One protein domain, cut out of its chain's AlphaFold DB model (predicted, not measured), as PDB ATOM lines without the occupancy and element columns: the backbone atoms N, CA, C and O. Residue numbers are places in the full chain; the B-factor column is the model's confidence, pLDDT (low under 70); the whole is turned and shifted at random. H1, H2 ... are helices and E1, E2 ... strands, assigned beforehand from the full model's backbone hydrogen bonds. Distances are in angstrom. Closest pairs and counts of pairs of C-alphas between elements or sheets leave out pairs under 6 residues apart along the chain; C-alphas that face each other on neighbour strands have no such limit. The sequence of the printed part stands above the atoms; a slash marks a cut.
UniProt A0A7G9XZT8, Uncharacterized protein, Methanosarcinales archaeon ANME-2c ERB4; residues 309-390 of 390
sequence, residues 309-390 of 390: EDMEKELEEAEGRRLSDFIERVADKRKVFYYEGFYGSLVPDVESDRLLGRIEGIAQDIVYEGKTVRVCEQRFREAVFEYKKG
ATOM      1  N   GLU A 309     -52.960 -28.928  32.824       66.75
ATOM      2  CA  GLU A 309     -53.518 -28.301  31.619       66.75
ATOM      3  C   GLU A 309     -52.594 -27.211  31.044       66.75
ATOM      4  O   GLU A 309     -52.389 -27.141  29.831       66.75
ATOM      5  N   ASP A 310     -51.991 -26.378  31.898       72.62
ATOM      6  CA  ASP A 310     -51.030 -25.355  31.472       72.62
ATOM      7  C   ASP A 310     -49.721 -25.985  30.979       72.62
ATOM      8  O   ASP A 310     -49.153 -25.539  29.982       72.62
ATOM      9  N   MET A 311     -49.267 -27.060  31.627       64.88
ATOM     10  CA  MET A 311     -48.053 -27.778  31.245       64.88
ATOM     11  C   MET A 311     -48.230 -28.539  29.919       64.88
ATOM     12  O   MET A 311     -47.335 -28.514  29.076       64.88
ATOM     13  N   GLU A 312     -49.391 -29.167  29.698       65.81
ATOM     14  CA  GLU A 312     -49.768 -29.792  28.421       65.81
ATOM     15  C   GLU A 312     -49.812 -28.754  27.297       65.81
ATOM     16  O   GLU A 312     -49.234 -28.969  26.230       65.81
ATOM     17  N   LYS A 313     -50.405 -27.585  27.561       74.06
ATOM     18  CA  LYS A 313     -50.452 -26.480  26.603       74.06
ATOM     19  C   LYS A 313     -49.062 -25.941  26.261       74.06
ATOM     20  O   LYS A 313     -48.767 -25.710  25.088       74.06
ATOM     21  N   GLU A 314     -48.185 -25.755  27.247       74.69
ATOM     22  CA  GLU A 314     -46.803 -25.330  26.996       74.69
ATOM     23  C   GLU A 314     -46.018 -26.370  26.185       74.69
ATOM     24  O   GLU A 314     -45.229 -25.997  25.307       74.69
ATOM     25  N   LEU A 315     -46.255 -27.661  26.439       69.00
ATOM     26  CA  LEU A 315     -45.642 -28.758  25.693       69.00
ATOM     27  C   LEU A 315     -46.111 -28.765  24.228       69.00
ATOM     28  O   LEU A 315     -45.271 -28.844  23.330       69.00
ATOM     29  N   GLU A 316     -47.416 -28.606  23.982       73.75
ATOM     30  CA  GLU A 316     -47.993 -28.498  22.634       73.75
ATOM     31  C   GLU A 316     -47.445 -27.276  21.876       73.75
ATOM     32  O   GLU A 316     -47.045 -27.378  20.712       73.75
ATOM     33  N   GLU A 317     -47.343 -26.114  22.533       77.00
ATOM     34  CA  GLU A 317     -46.768 -24.901  21.938       77.00
ATOM     35  C   GLU A 317     -45.260 -25.044  21.653       77.00
ATOM     36  O   GLU A 317     -44.737 -24.498  20.672       77.00
ATOM     37  N   ALA A 318     -44.519 -25.749  22.510       73.81
ATOM     38  CA  ALA A 318     -43.101 -26.039  22.303       73.81
ATOM     39  C   ALA A 318     -42.880 -27.036  21.154       73.81
ATOM     40  O   ALA A 318     -41.972 -26.846  20.339       73.81
ATOM     41  N   GLU A 319     -43.721 -28.065  21.048       76.44
ATOM     42  CA  GLU A 319     -43.685 -29.034  19.954       76.44
ATOM     43  C   GLU A 319     -44.054 -28.381  18.617       76.44
ATOM     44  O   GLU A 319     -43.318 -28.533  17.638       76.44
ATOM     45  N   GLY A 320     -45.104 -27.553  18.584       74.81
ATOM     46  CA  GLY A 320     -45.484 -26.768  17.406       74.81
ATOM     47  C   GLY A 320     -44.349 -25.869  16.901       74.81
ATOM     48  O   GLY A 320     -44.039 -25.870  15.705       74.81
ATOM     49  N   ARG A 321     -43.647 -25.179  17.813       79.38
ATOM     50  CA  ARG A 321     -42.446 -24.385  17.484       79.38
ATOM     51  C   ARG A 321     -41.322 -25.247  16.916       79.38
ATOM     52  O   ARG A 321     -40.775 -24.926  15.862       79.38
ATOM     53  N   ARG A 322     -41.016 -26.379  17.556       81.25
ATOM     54  CA  ARG A 322     -39.974 -27.310  17.094       81.25
ATOM     55  C   ARG A 322     -40.261 -27.846  15.689       81.25
ATOM     56  O   ARG A 322     -39.339 -27.944  14.873       81.25
ATOM     57  N   LEU A 323     -41.515 -28.193  15.402       78.81
ATOM     58  CA  LEU A 323     -41.942 -28.674  14.087       78.81
ATOM     59  C   LEU A 323     -41.914 -27.554  13.037       78.81
ATOM     60  O   LEU A 323     -41.466 -27.790  11.913       78.81
ATOM     61  N   SER A 324     -42.301 -26.326  13.400       77.06
ATOM     62  CA  SER A 324     -42.168 -25.154  12.522       77.06
ATOM     63  C   SER A 324     -40.704 -24.911  12.138       77.06
ATOM     64  O   SER A 324     -40.376 -24.866  10.949       77.06
ATOM     65  N   ASP A 325     -39.795 -24.894  13.118       82.12
ATOM     66  CA  ASP A 325     -38.349 -24.735  12.905       82.12
ATOM     67  C   ASP A 325     -37.752 -25.843  12.026       82.12
ATOM     68  O   ASP A 325     -36.780 -25.626  11.293       82.12
ATOM     69  N   PHE A 326     -38.277 -27.067  12.129       80.38
ATOM     70  CA  PHE A 326     -37.886 -28.176  11.262       80.38
ATOM     71  C   PHE A 326     -38.323 -27.921   9.814       80.38
ATOM     72  O   PHE A 326     -37.491 -27.990   8.907       80.38
ATOM     73  N   ILE A 327     -39.586 -27.540   9.597       74.50
ATOM     74  CA  ILE A 327     -40.122 -27.201   8.270       74.50
ATOM     75  C   ILE A 327     -39.341 -26.030   7.652       74.50
ATOM     76  O   ILE A 327     -39.065 -26.045   6.453       74.50
ATOM     77  N   GLU A 328     -38.942 -25.025   8.441       77.12
ATOM     78  CA  GLU A 328     -38.127 -23.900   7.961       77.12
ATOM     79  C   GLU A 328     -36.739 -24.290   7.472       77.12
ATOM     80  O   GLU A 328     -36.282 -23.759   6.457       77.12
ATOM     81  N   ARG A 329     -36.086 -25.227   8.161       79.31
ATOM     82  CA  ARG A 329     -34.734 -25.680   7.817       79.31
ATOM     83  C   ARG A 329     -34.683 -26.509   6.535       79.31
ATOM     84  O   ARG A 329     -33.623 -26.588   5.910       79.31
ATOM     85  N   VAL A 330     -35.795 -27.108   6.114       73.88
ATOM     86  CA  VAL A 330     -35.837 -27.918   4.892       73.88
ATOM     87  C   VAL A 330     -36.036 -27.025   3.662       73.88
ATOM     88  O   VAL A 330     -37.086 -26.428   3.454       73.88
ATOM     89  N   ALA A 331     -35.000 -26.940   2.820       56.91
ATOM     90  CA  ALA A 331     -34.922 -25.986   1.708       56.91
ATOM     91  C   ALA A 331     -35.898 -26.251   0.535       56.91
ATOM     92  O   ALA A 331     -36.235 -25.316  -0.190       56.91
ATOM     93  N   ASP A 332     -36.374 -27.489   0.335       65.00
ATOM     94  CA  ASP A 332     -37.333 -27.843  -0.734       65.00
ATOM     95  C   ASP A 332     -38.787 -27.692  -0.243       65.00
ATOM     96  O   ASP A 332     -39.564 -28.647  -0.207       65.00
ATOM     97  N   LYS A 333     -39.165 -26.472   0.166       63.97
ATOM     98  CA  LYS A 333     -40.561 -26.126   0.474       63.97
ATOM     99  C   LYS A 333     -41.355 -26.019  -0.825       63.97
ATOM    100  O   LYS A 333     -41.545 -24.930  -1.376       63.97
ATOM    101  N   ARG A 334     -41.847 -27.141  -1.347       61.56
ATOM    102  CA  ARG A 334     -42.827 -27.082  -2.440       61.56
ATOM    103  C   ARG A 334     -44.105 -26.451  -1.887       61.56
ATOM    104  O   ARG A 334     -44.576 -26.821  -0.815       61.56
ATOM    105  N   LYS A 335     -44.668 -25.470  -2.593       60.12
ATOM    106  CA  LYS A 335     -46.018 -24.971  -2.287       60.12
ATOM    107  C   LYS A 335     -46.987 -26.085  -2.668       60.12
ATOM    108  O   LYS A 335     -47.168 -26.311  -3.863       60.12
ATOM    109  N   VAL A 336     -47.543 -26.811  -1.698       69.38
ATOM    110  CA  VAL A 336     -48.358 -27.997  -2.011       69.38
ATOM    111  C   VAL A 336     -49.856 -27.749  -1.838       69.38
ATOM    112  O   VAL A 336     -50.626 -28.376  -2.557       69.38
ATOM    113  N   PHE A 337     -50.304 -26.765  -1.051       74.19
ATOM    114  CA  PHE A 337     -51.739 -26.455  -0.950       74.19
ATOM    115  C   PHE A 337     -52.042 -24.957  -1.044       74.19
ATOM    116  O   PHE A 337     -51.256 -24.117  -0.608       74.19
ATOM    117  N   TYR A 338     -53.191 -24.620  -1.634       77.88
ATOM    118  CA  TYR A 338     -53.745 -23.267  -1.647       77.88
ATOM    119  C   TYR A 338     -55.235 -23.332  -1.331       77.88
ATOM    120  O   TYR A 338     -55.983 -24.046  -2.002       77.88
ATOM    121  N   TYR A 339     -55.666 -22.580  -0.322       78.69
ATOM    122  CA  TYR A 339     -57.067 -22.514   0.073       78.69
ATOM    123  C   TYR A 339     -57.394 -21.125   0.618       78.69
ATOM    124  O   TYR A 339     -56.727 -20.622   1.515       78.69
ATOM    125  N   GLU A 340     -58.402 -20.485   0.022       79.88
ATOM    126  CA  GLU A 340     -58.950 -19.188   0.440       79.88
ATOM    127  C   GLU A 340     -57.919 -18.082   0.757       79.88
ATOM    128  O   GLU A 340     -58.087 -17.333   1.720       79.88
ATOM    129  N   GLY A 341     -56.870 -17.969  -0.065       77.81
ATOM    130  CA  GLY A 341     -55.828 -16.942   0.072       77.81
ATOM    131  C   GLY A 341     -54.604 -17.364   0.887       77.81
ATOM    132  O   GLY A 341     -53.620 -16.629   0.893       77.81
ATOM    133  N   PHE A 342     -54.628 -18.544   1.513       81.81
ATOM    134  CA  PHE A 342     -53.529 -19.083   2.314       81.81
ATOM    135  C   PHE A 342     -52.750 -20.142   1.537       81.81
ATOM    136  O   PHE A 342     -53.319 -20.891   0.736       81.81
ATOM    137  N   TYR A 343     -51.444 -20.216   1.794       83.19
ATOM    138  CA  TYR A 343     -50.552 -21.216   1.212       83.19
ATOM    139  C   TYR A 343     -50.112 -22.211   2.281       83.19
ATOM    140  O   TYR A 343     -49.764 -21.810   3.383       83.19
ATOM    141  N   GLY A 344     -50.098 -23.494   1.935       82.50
ATOM    142  CA  GLY A 344     -49.556 -24.561   2.768       82.50
ATOM    143  C   GLY A 344     -48.237 -25.079   2.200       82.50
ATOM    144  O   GLY A 344     -48.182 -25.491   1.031       82.50
ATOM    145  N   SER A 345     -47.172 -25.058   3.002       82.69
ATOM    146  CA  SER A 345     -45.935 -25.790   2.708       82.69
ATOM    147  C   SER A 345     -46.063 -27.238   3.174       82.69
ATOM    148  O   SER A 345     -46.874 -27.546   4.047       82.69
ATOM    149  N   LEU A 346     -45.320 -28.150   2.550       81.62
ATOM    150  CA  LEU A 346     -45.325 -29.560   2.928       81.62
ATOM    151  C   LEU A 346     -43.923 -30.145   2.783       81.62
ATOM    152  O   LEU A 346     -43.284 -29.974   1.744       81.62
ATOM    153  N   VAL A 347     -43.481 -30.849   3.816       82.31
ATOM    154  CA  VAL A 347     -42.160 -31.452   3.941       82.31
ATOM    155  C   VAL A 347     -42.322 -32.891   4.447       82.31
ATOM    156  O   VAL A 347     -43.099 -33.127   5.372       82.31
ATOM    157  N   PRO A 348     -41.628 -33.873   3.849       79.44
ATOM    158  CA  PRO A 348     -41.591 -35.219   4.398       79.44
ATOM    159  C   PRO A 348     -40.671 -35.283   5.622       79.44
ATOM    160  O   PRO A 348     -39.512 -34.873   5.544       79.44
ATOM    161  N   ASP A 349     -41.174 -35.846   6.717       80.62
ATOM    162  CA  ASP A 349     -40.363 -36.296   7.843       80.62
ATOM    163  C   ASP A 349     -40.145 -37.809   7.726       80.62
ATOM    164  O   ASP A 349     -41.049 -38.626   7.912       80.62
ATOM    165  N   VAL A 350     -38.919 -38.165   7.346       74.94
ATOM    166  CA  VAL A 350     -38.517 -39.546   7.060       74.94
ATOM    167  C   VAL A 350     -38.368 -40.363   8.345       74.94
ATOM    168  O   VAL A 350     -38.529 -41.579   8.299       74.94
ATOM    169  N   GLU A 351     -38.081 -39.723   9.483       75.81
ATOM    170  CA  GLU A 351     -37.876 -40.424  10.756       75.81
ATOM    171  C   GLU A 351     -39.204 -40.867  11.373       75.81
ATOM    172  O   GLU A 351     -39.293 -41.964  11.923       75.81
ATOM    173  N   SER A 352     -40.251 -40.049  11.238       74.56
ATOM    174  CA  SER A 352     -41.579 -40.350  11.784       74.56
ATOM    175  C   SER A 352     -42.549 -41.000  10.787       74.56
ATOM    176  O   SER A 352     -43.659 -41.368  11.181       74.56
ATOM    177  N   ASP A 353     -42.142 -41.175   9.521       80.50
ATOM    178  CA  ASP A 353     -42.978 -41.649   8.400       80.50
ATOM    179  C   ASP A 353     -44.259 -40.805   8.223       80.50
ATOM    180  O   ASP A 353     -45.378 -41.307   8.058       80.50
ATOM    181  N   ARG A 354     -44.106 -39.475   8.314       84.56
ATOM    182  CA  ARG A 354     -45.204 -38.500   8.215       84.56
ATOM    183  C   ARG A 354     -44.877 -37.372   7.244       84.56
ATOM    184  O   ARG A 354     -43.729 -37.100   6.905       84.56
ATOM    185  N   LEU A 355     -45.924 -36.692   6.788       81.88
ATOM    186  CA  LEU A 355     -45.815 -35.421   6.084       81.88
ATOM    187  C   LEU A 355     -46.215 -34.308   7.047       81.88
ATOM    188  O   LEU A 355     -47.291 -34.360   7.644       81.88
ATOM    189  N   LEU A 356     -45.352 -33.305   7.157       85.19
ATOM    190  CA  LEU A 356     -45.536 -32.133   7.999       85.19
ATOM    191  C   LEU A 356     -45.707 -30.912   7.110       85.19
ATOM    192  O   LEU A 356     -44.972 -30.728   6.141       85.19
ATOM    193  N   GLY A 357     -46.677 -30.067   7.414       84.00
ATOM    194  CA  GLY A 357     -46.919 -28.848   6.668       84.00
ATOM    195  C   GLY A 357     -47.232 -27.672   7.566       84.00
ATOM    196  O   GLY A 357     -47.604 -27.839   8.720       84.00
ATOM    197  N   ARG A 358     -47.054 -26.464   7.033       86.62
ATOM    198  CA  ARG A 358     -47.279 -25.216   7.764       86.62
ATOM    199  C   ARG A 358     -48.066 -24.234   6.913       86.62
ATOM    200  O   ARG A 358     -47.880 -24.182   5.694       86.62
ATOM    201  N   ILE A 359     -48.939 -23.451   7.544       85.00
ATOM    202  CA  ILE A 359     -49.587 -22.315   6.883       85.00
ATOM    203  C   ILE A 359     -48.561 -21.187   6.738       85.00
ATOM    204  O   ILE A 359     -48.026 -20.673   7.713       85.00
ATOM    205  N   GLU A 360     -48.278 -20.789   5.505       81.88
ATOM    206  CA  GLU A 360     -47.317 -19.736   5.194       81.88
ATOM    207  C   GLU A 360     -48.008 -18.369   5.087       81.88
ATOM    208  O   GLU A 360     -49.118 -18.248   4.560       81.88
ATOM    209  N   GLY A 361     -47.304 -17.315   5.512       76.00
ATOM    210  CA  GLY A 361     -47.764 -15.927   5.378       76.00
ATOM    211  C   GLY A 361     -48.652 -15.420   6.519       76.00
ATOM    212  O   GLY A 361     -49.260 -14.360   6.372       76.00
ATOM    213  N   ILE A 362     -48.710 -16.142   7.640       80.75
ATOM    214  CA  ILE A 362     -49.344 -15.709   8.892       80.75
ATOM    215  C   ILE A 362     -48.300 -15.583  10.006       80.75
ATOM    216  O   ILE A 362     -47.216 -16.146   9.905       80.75
ATOM    217  N   ALA A 363     -48.617 -14.818  11.055       75.00
ATOM    218  CA  ALA A 363     -47.715 -14.606  12.192       75.00
ATOM    219  C   ALA A 363     -47.701 -15.774  13.199       75.00
ATOM    220  O   ALA A 363     -46.854 -15.790  14.084       75.00
ATOM    221  N   GLN A 364     -48.648 -16.712  13.092       78.75
ATOM    222  CA  GLN A 364     -48.775 -17.871  13.977       78.75
ATOM    223  C   GLN A 364     -48.184 -19.123  13.319       78.75
ATOM    224  O   GLN A 364     -48.441 -19.387  12.143       78.75
ATOM    225  N   ASP A 365     -47.451 -19.923  14.089       78.31
ATOM    226  CA  ASP A 365     -46.850 -21.184  13.642       78.31
ATOM    227  C   ASP A 365     -47.874 -22.328  13.636       78.31
ATOM    228  O   ASP A 365     -47.841 -23.236  14.463       78.31
ATOM    229  N   ILE A 366     -48.815 -22.283  12.692       81.69
ATOM    230  CA  ILE A 366     -49.839 -23.325  12.560       81.69
ATOM    231  C   ILE A 366     -49.302 -24.463  11.690       81.69
ATOM    232  O   ILE A 366     -49.192 -24.336  10.462       81.69
ATOM    233  N   VAL A 367     -48.986 -25.580  12.344       85.12
ATOM    234  CA  VAL A 367     -48.491 -26.819  11.732       85.12
ATOM    235  C   VAL A 367     -49.641 -27.819  11.577       85.12
ATOM    236  O   VAL A 367     -50.516 -27.927  12.429       85.12
ATOM    237  N   TYR A 368     -49.652 -28.559  10.473       83.69
ATOM    238  CA  TYR A 368     -50.572 -29.660  10.210       83.69
ATOM    239  C   TYR A 368     -49.793 -30.894   9.758       83.69
ATOM    240  O   TYR A 368     -48.795 -30.784   9.048       83.69
ATOM    241  N   GLU A 369     -50.264 -32.084  10.122       87.56
ATOM    242  CA  GLU A 369     -49.591 -33.337   9.776       87.56
ATOM    243  C   GLU A 369     -50.532 -34.386   9.175       87.56
ATOM    244  O   GLU A 369     -51.757 -34.350   9.330       87.56
ATOM    245  N   GLY A 370     -49.952 -35.356   8.474       84.94
ATOM    246  CA  GLY A 370     -50.693 -36.502   7.975       84.94
ATOM    247  C   GLY A 370     -49.815 -37.545   7.298       84.94
ATOM    248  O   GLY A 370     -48.743 -37.264   6.778       84.94
ATOM    249  N   LYS A 371     -50.312 -38.783   7.244       83.25
ATOM    250  CA  LYS A 371     -49.612 -39.901   6.584       83.25
ATOM    251  C   LYS A 371     -49.661 -39.844   5.054       83.25
ATOM    252  O   LYS A 371     -48.934 -40.555   4.375       83.25
ATOM    253  N   THR A 372     -50.565 -39.044   4.486       82.56
ATOM    254  CA  THR A 372     -50.706 -38.887   3.031       82.56
ATOM    255  C   THR A 372     -50.989 -37.434   2.672       82.56
ATOM    256  O   THR A 372     -51.543 -36.682   3.475       82.56
ATOM    257  N   VAL A 373     -50.674 -37.054   1.430       81.06
ATOM    258  CA  VAL A 373     -50.921 -35.704   0.891       81.06
ATOM    259  C   VAL A 373     -52.397 -35.312   1.027       81.06
ATOM    260  O   VAL A 373     -52.700 -34.204   1.449       81.06
ATOM    261  N   ARG A 374     -53.329 -36.235   0.756       82.50
ATOM    262  CA  ARG A 374     -54.776 -35.978   0.860       82.50
ATOM    263  C   ARG A 374     -55.223 -35.682   2.295       82.50
ATOM    264  O   ARG A 374     -56.091 -34.840   2.496       82.50
ATOM    265  N   VAL A 375     -54.636 -36.369   3.277       85.12
ATOM    266  CA  VAL A 375     -54.909 -36.115   4.701       85.12
ATOM    267  C   VAL A 375     -54.358 -34.747   5.099       85.12
ATOM    268  O   VAL A 375     -55.071 -33.971   5.725       85.12
ATOM    269  N   CYS A 376     -53.143 -34.408   4.661       85.06
ATOM    270  CA  CYS A 376     -52.548 -33.097   4.924       85.06
ATOM    271  C   CYS A 376     -53.353 -31.954   4.295       85.06
ATOM    272  O   CYS A 376     -53.520 -30.920   4.924       85.06
ATOM    273  N   GLU A 377     -53.898 -32.138   3.087       82.81
ATOM    274  CA  GLU A 377     -54.753 -31.132   2.444       82.81
ATOM    275  C   GLU A 377     -56.016 -30.853   3.265       82.81
ATOM    276  O   GLU A 377     -56.424 -29.703   3.420       82.81
ATOM    277  N   GLN A 378     -56.640 -31.906   3.796       87.88
ATOM    278  CA  GLN A 378     -57.818 -31.766   4.641       87.88
ATOM    279  C   GLN A 378     -57.473 -31.053   5.953       87.88
ATOM    280  O   GLN A 378     -58.140 -30.080   6.299       87.88
ATOM    281  N   ARG A 379     -56.396 -31.476   6.628       89.06
ATOM    282  CA  ARG A 379     -55.917 -30.844   7.865       89.06
ATOM    283  C   ARG A 379     -55.526 -29.382   7.660       89.06
ATOM    284  O   ARG A 379     -55.863 -28.544   8.483       89.06
ATOM    285  N   PHE A 380     -54.909 -29.049   6.528       86.56
ATOM    286  CA  PHE A 380     -54.617 -27.669   6.148       86.56
ATOM    287  C   PHE A 380     -55.892 -26.821   6.027       86.56
ATOM    288  O   PHE A 380     -55.934 -25.699   6.523       86.56
ATOM    289  N   ARG A 381     -56.956 -27.341   5.398       86.75
ATOM    290  CA  ARG A 381     -58.233 -26.612   5.279       86.75
ATOM    291  C   ARG A 381     -58.926 -26.432   6.627       86.75
ATOM    292  O   ARG A 381     -59.479 -25.364   6.862       86.75
ATOM    293  N   GLU A 382     -58.889 -27.454   7.481       88.75
ATOM    294  CA  GLU A 382     -59.392 -27.390   8.860       88.75
ATOM    295  C   GLU A 382     -58.649 -26.299   9.643       88.75
ATOM    296  O   GLU A 382     -59.285 -25.379  10.152       88.75
ATOM    297  N   ALA A 383     -57.316 -26.307   9.605       86.31
ATOM    298  CA  ALA A 383     -56.478 -25.321  10.277       86.31
ATOM    299  C   ALA A 383     -56.700 -23.883   9.761       86.31
ATOM    300  O   ALA A 383     -56.808 -22.947  10.549       86.31
ATOM    301  N   VAL A 384     -56.838 -23.683   8.440       85.38
ATOM    302  CA  VAL A 384     -57.177 -22.365   7.860       85.38
ATOM    303  C   VAL A 384     -58.570 -21.905   8.299       85.38
ATOM    304  O   VAL A 384     -58.786 -20.717   8.537       85.38
ATOM    305  N   PHE A 385     -59.532 -22.824   8.388       87.88
ATOM    306  CA  PHE A 385     -60.890 -22.510   8.817       87.88
ATOM    307  C   PHE A 385     -60.956 -22.137  10.303       87.88
ATOM    308  O   PHE A 385     -61.656 -21.189  10.656       87.88
ATOM    309  N   GLU A 386     -60.213 -22.839  11.158       84.94
ATOM    310  CA  GLU A 386     -60.085 -22.516  12.583       84.94
ATOM    311  C   GLU A 386     -59.367 -21.183  12.799       84.94
ATOM    312  O   GLU A 386     -59.883 -20.334  13.524       84.94
ATOM    313  N   TYR A 387     -58.274 -20.929  12.072       83.50
ATOM    314  CA  TYR A 387     -57.565 -19.647  12.102       83.50
ATOM    315  C   TYR A 387     -58.449 -18.452  11.715       83.50
ATOM    316  O   TYR A 387     -58.248 -17.349  12.201       83.50
ATOM    317  N   LYS A 388     -59.436 -18.646  10.831       82.38
ATOM    318  CA  LYS A 388     -60.396 -17.590  10.463       82.38
ATOM    319  C   LYS A 388     -61.520 -17.389  11.478       82.38
ATOM    320  O   LYS A 388     -62.251 -16.403  11.366       82.38
ATOM    321  N   LYS A 389     -61.747 -18.369  12.354       80.88
ATOM    322  CA  LYS A 389     -62.806 -18.344  13.371       80.88
ATOM    323  C   LYS A 389     -62.337 -17.748  14.694       80.88
ATOM    324  O   LYS A 389     -63.183 -17.189  15.393       80.88
ATOM    325  N   GLY A 390     -61.060 -17.924  15.031       60.41
ATOM    326  CA  GLY A 390     -60.374 -17.159  16.077       60.41
ATOM    327  C   GLY A 390     -60.081 -15.744  15.608       60.41
ATOM    328  O   GLY A 390     -60.138 -14.837  16.467       60.41
TER     329      GLY A 390
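Overview. This is residues 309 to 390 of the 390 residues of an uncharacterized protein of Methanosarcinales archaeon ANME-2c ERB4 (UniProt A0A7G9XZT8). A strongly twisted sheet of four strands curls round one helix, H2, while a longer helix, H1, crosses its other face with its second half and sticks out past the sheet with residues 309 to 316. The 82 printed residues hold two named helices and four named strands in the order H1 E1 E2 E3 E4 H2, of mixed class. The sheet's order is E1 - E2 - E3 - E4, all antiparallel: a meander, each strand the antiparallel neighbour of the one before. The whole is compact, with a radius of gyration of the C-alphas of 12.4 A and spans of 34 by 33 by 21 A.

Arrangement. In the sheet, E2 (residues 342 to 349) and E3 (residues 354 to 360) form a hairpin, with N 347 and O 356 2.8 A apart. E1 (residues 334 to 339) forms a hairpin with E2, with N 344 and O 337 2.9 A apart. E4 (residues 367 to 370) forms a hairpin with E3, with N 357 and O 368 2.8 A apart. H2 (residues 373 to 387) is on one face; its closest C-alphas to E4 are those of Cys 376 and Gly 370, 4.9 A apart. H1 (residues 309 to 329) is on the opposite face at a height over the sheet of 9.9 A, across the strands at 84 degrees to E4 on the local plane. H1 and H2 are apart. In both helices every O i to N i+4 pair is within hydrogen-bond range.

Along the chain. H1 runs 30.4 A from C-alpha 309 at (-53.518, -28.301, 31.619). E1 measures 15.2 A, E2 22.4 A, E3 19.1 A and E4 10.6 A. H2 runs 20.7 A to C-alpha 387 at (-57.565, -19.647, 12.102).

Size, cuts and confidence. The C-alphas farthest apart, of Glu 309 and Asp 332, are 36.2 A apart. The printed part has no cut and no long link. The pLDDT is under 70 at residues 309, 311 to 312, 315, 331 to 336 and 390.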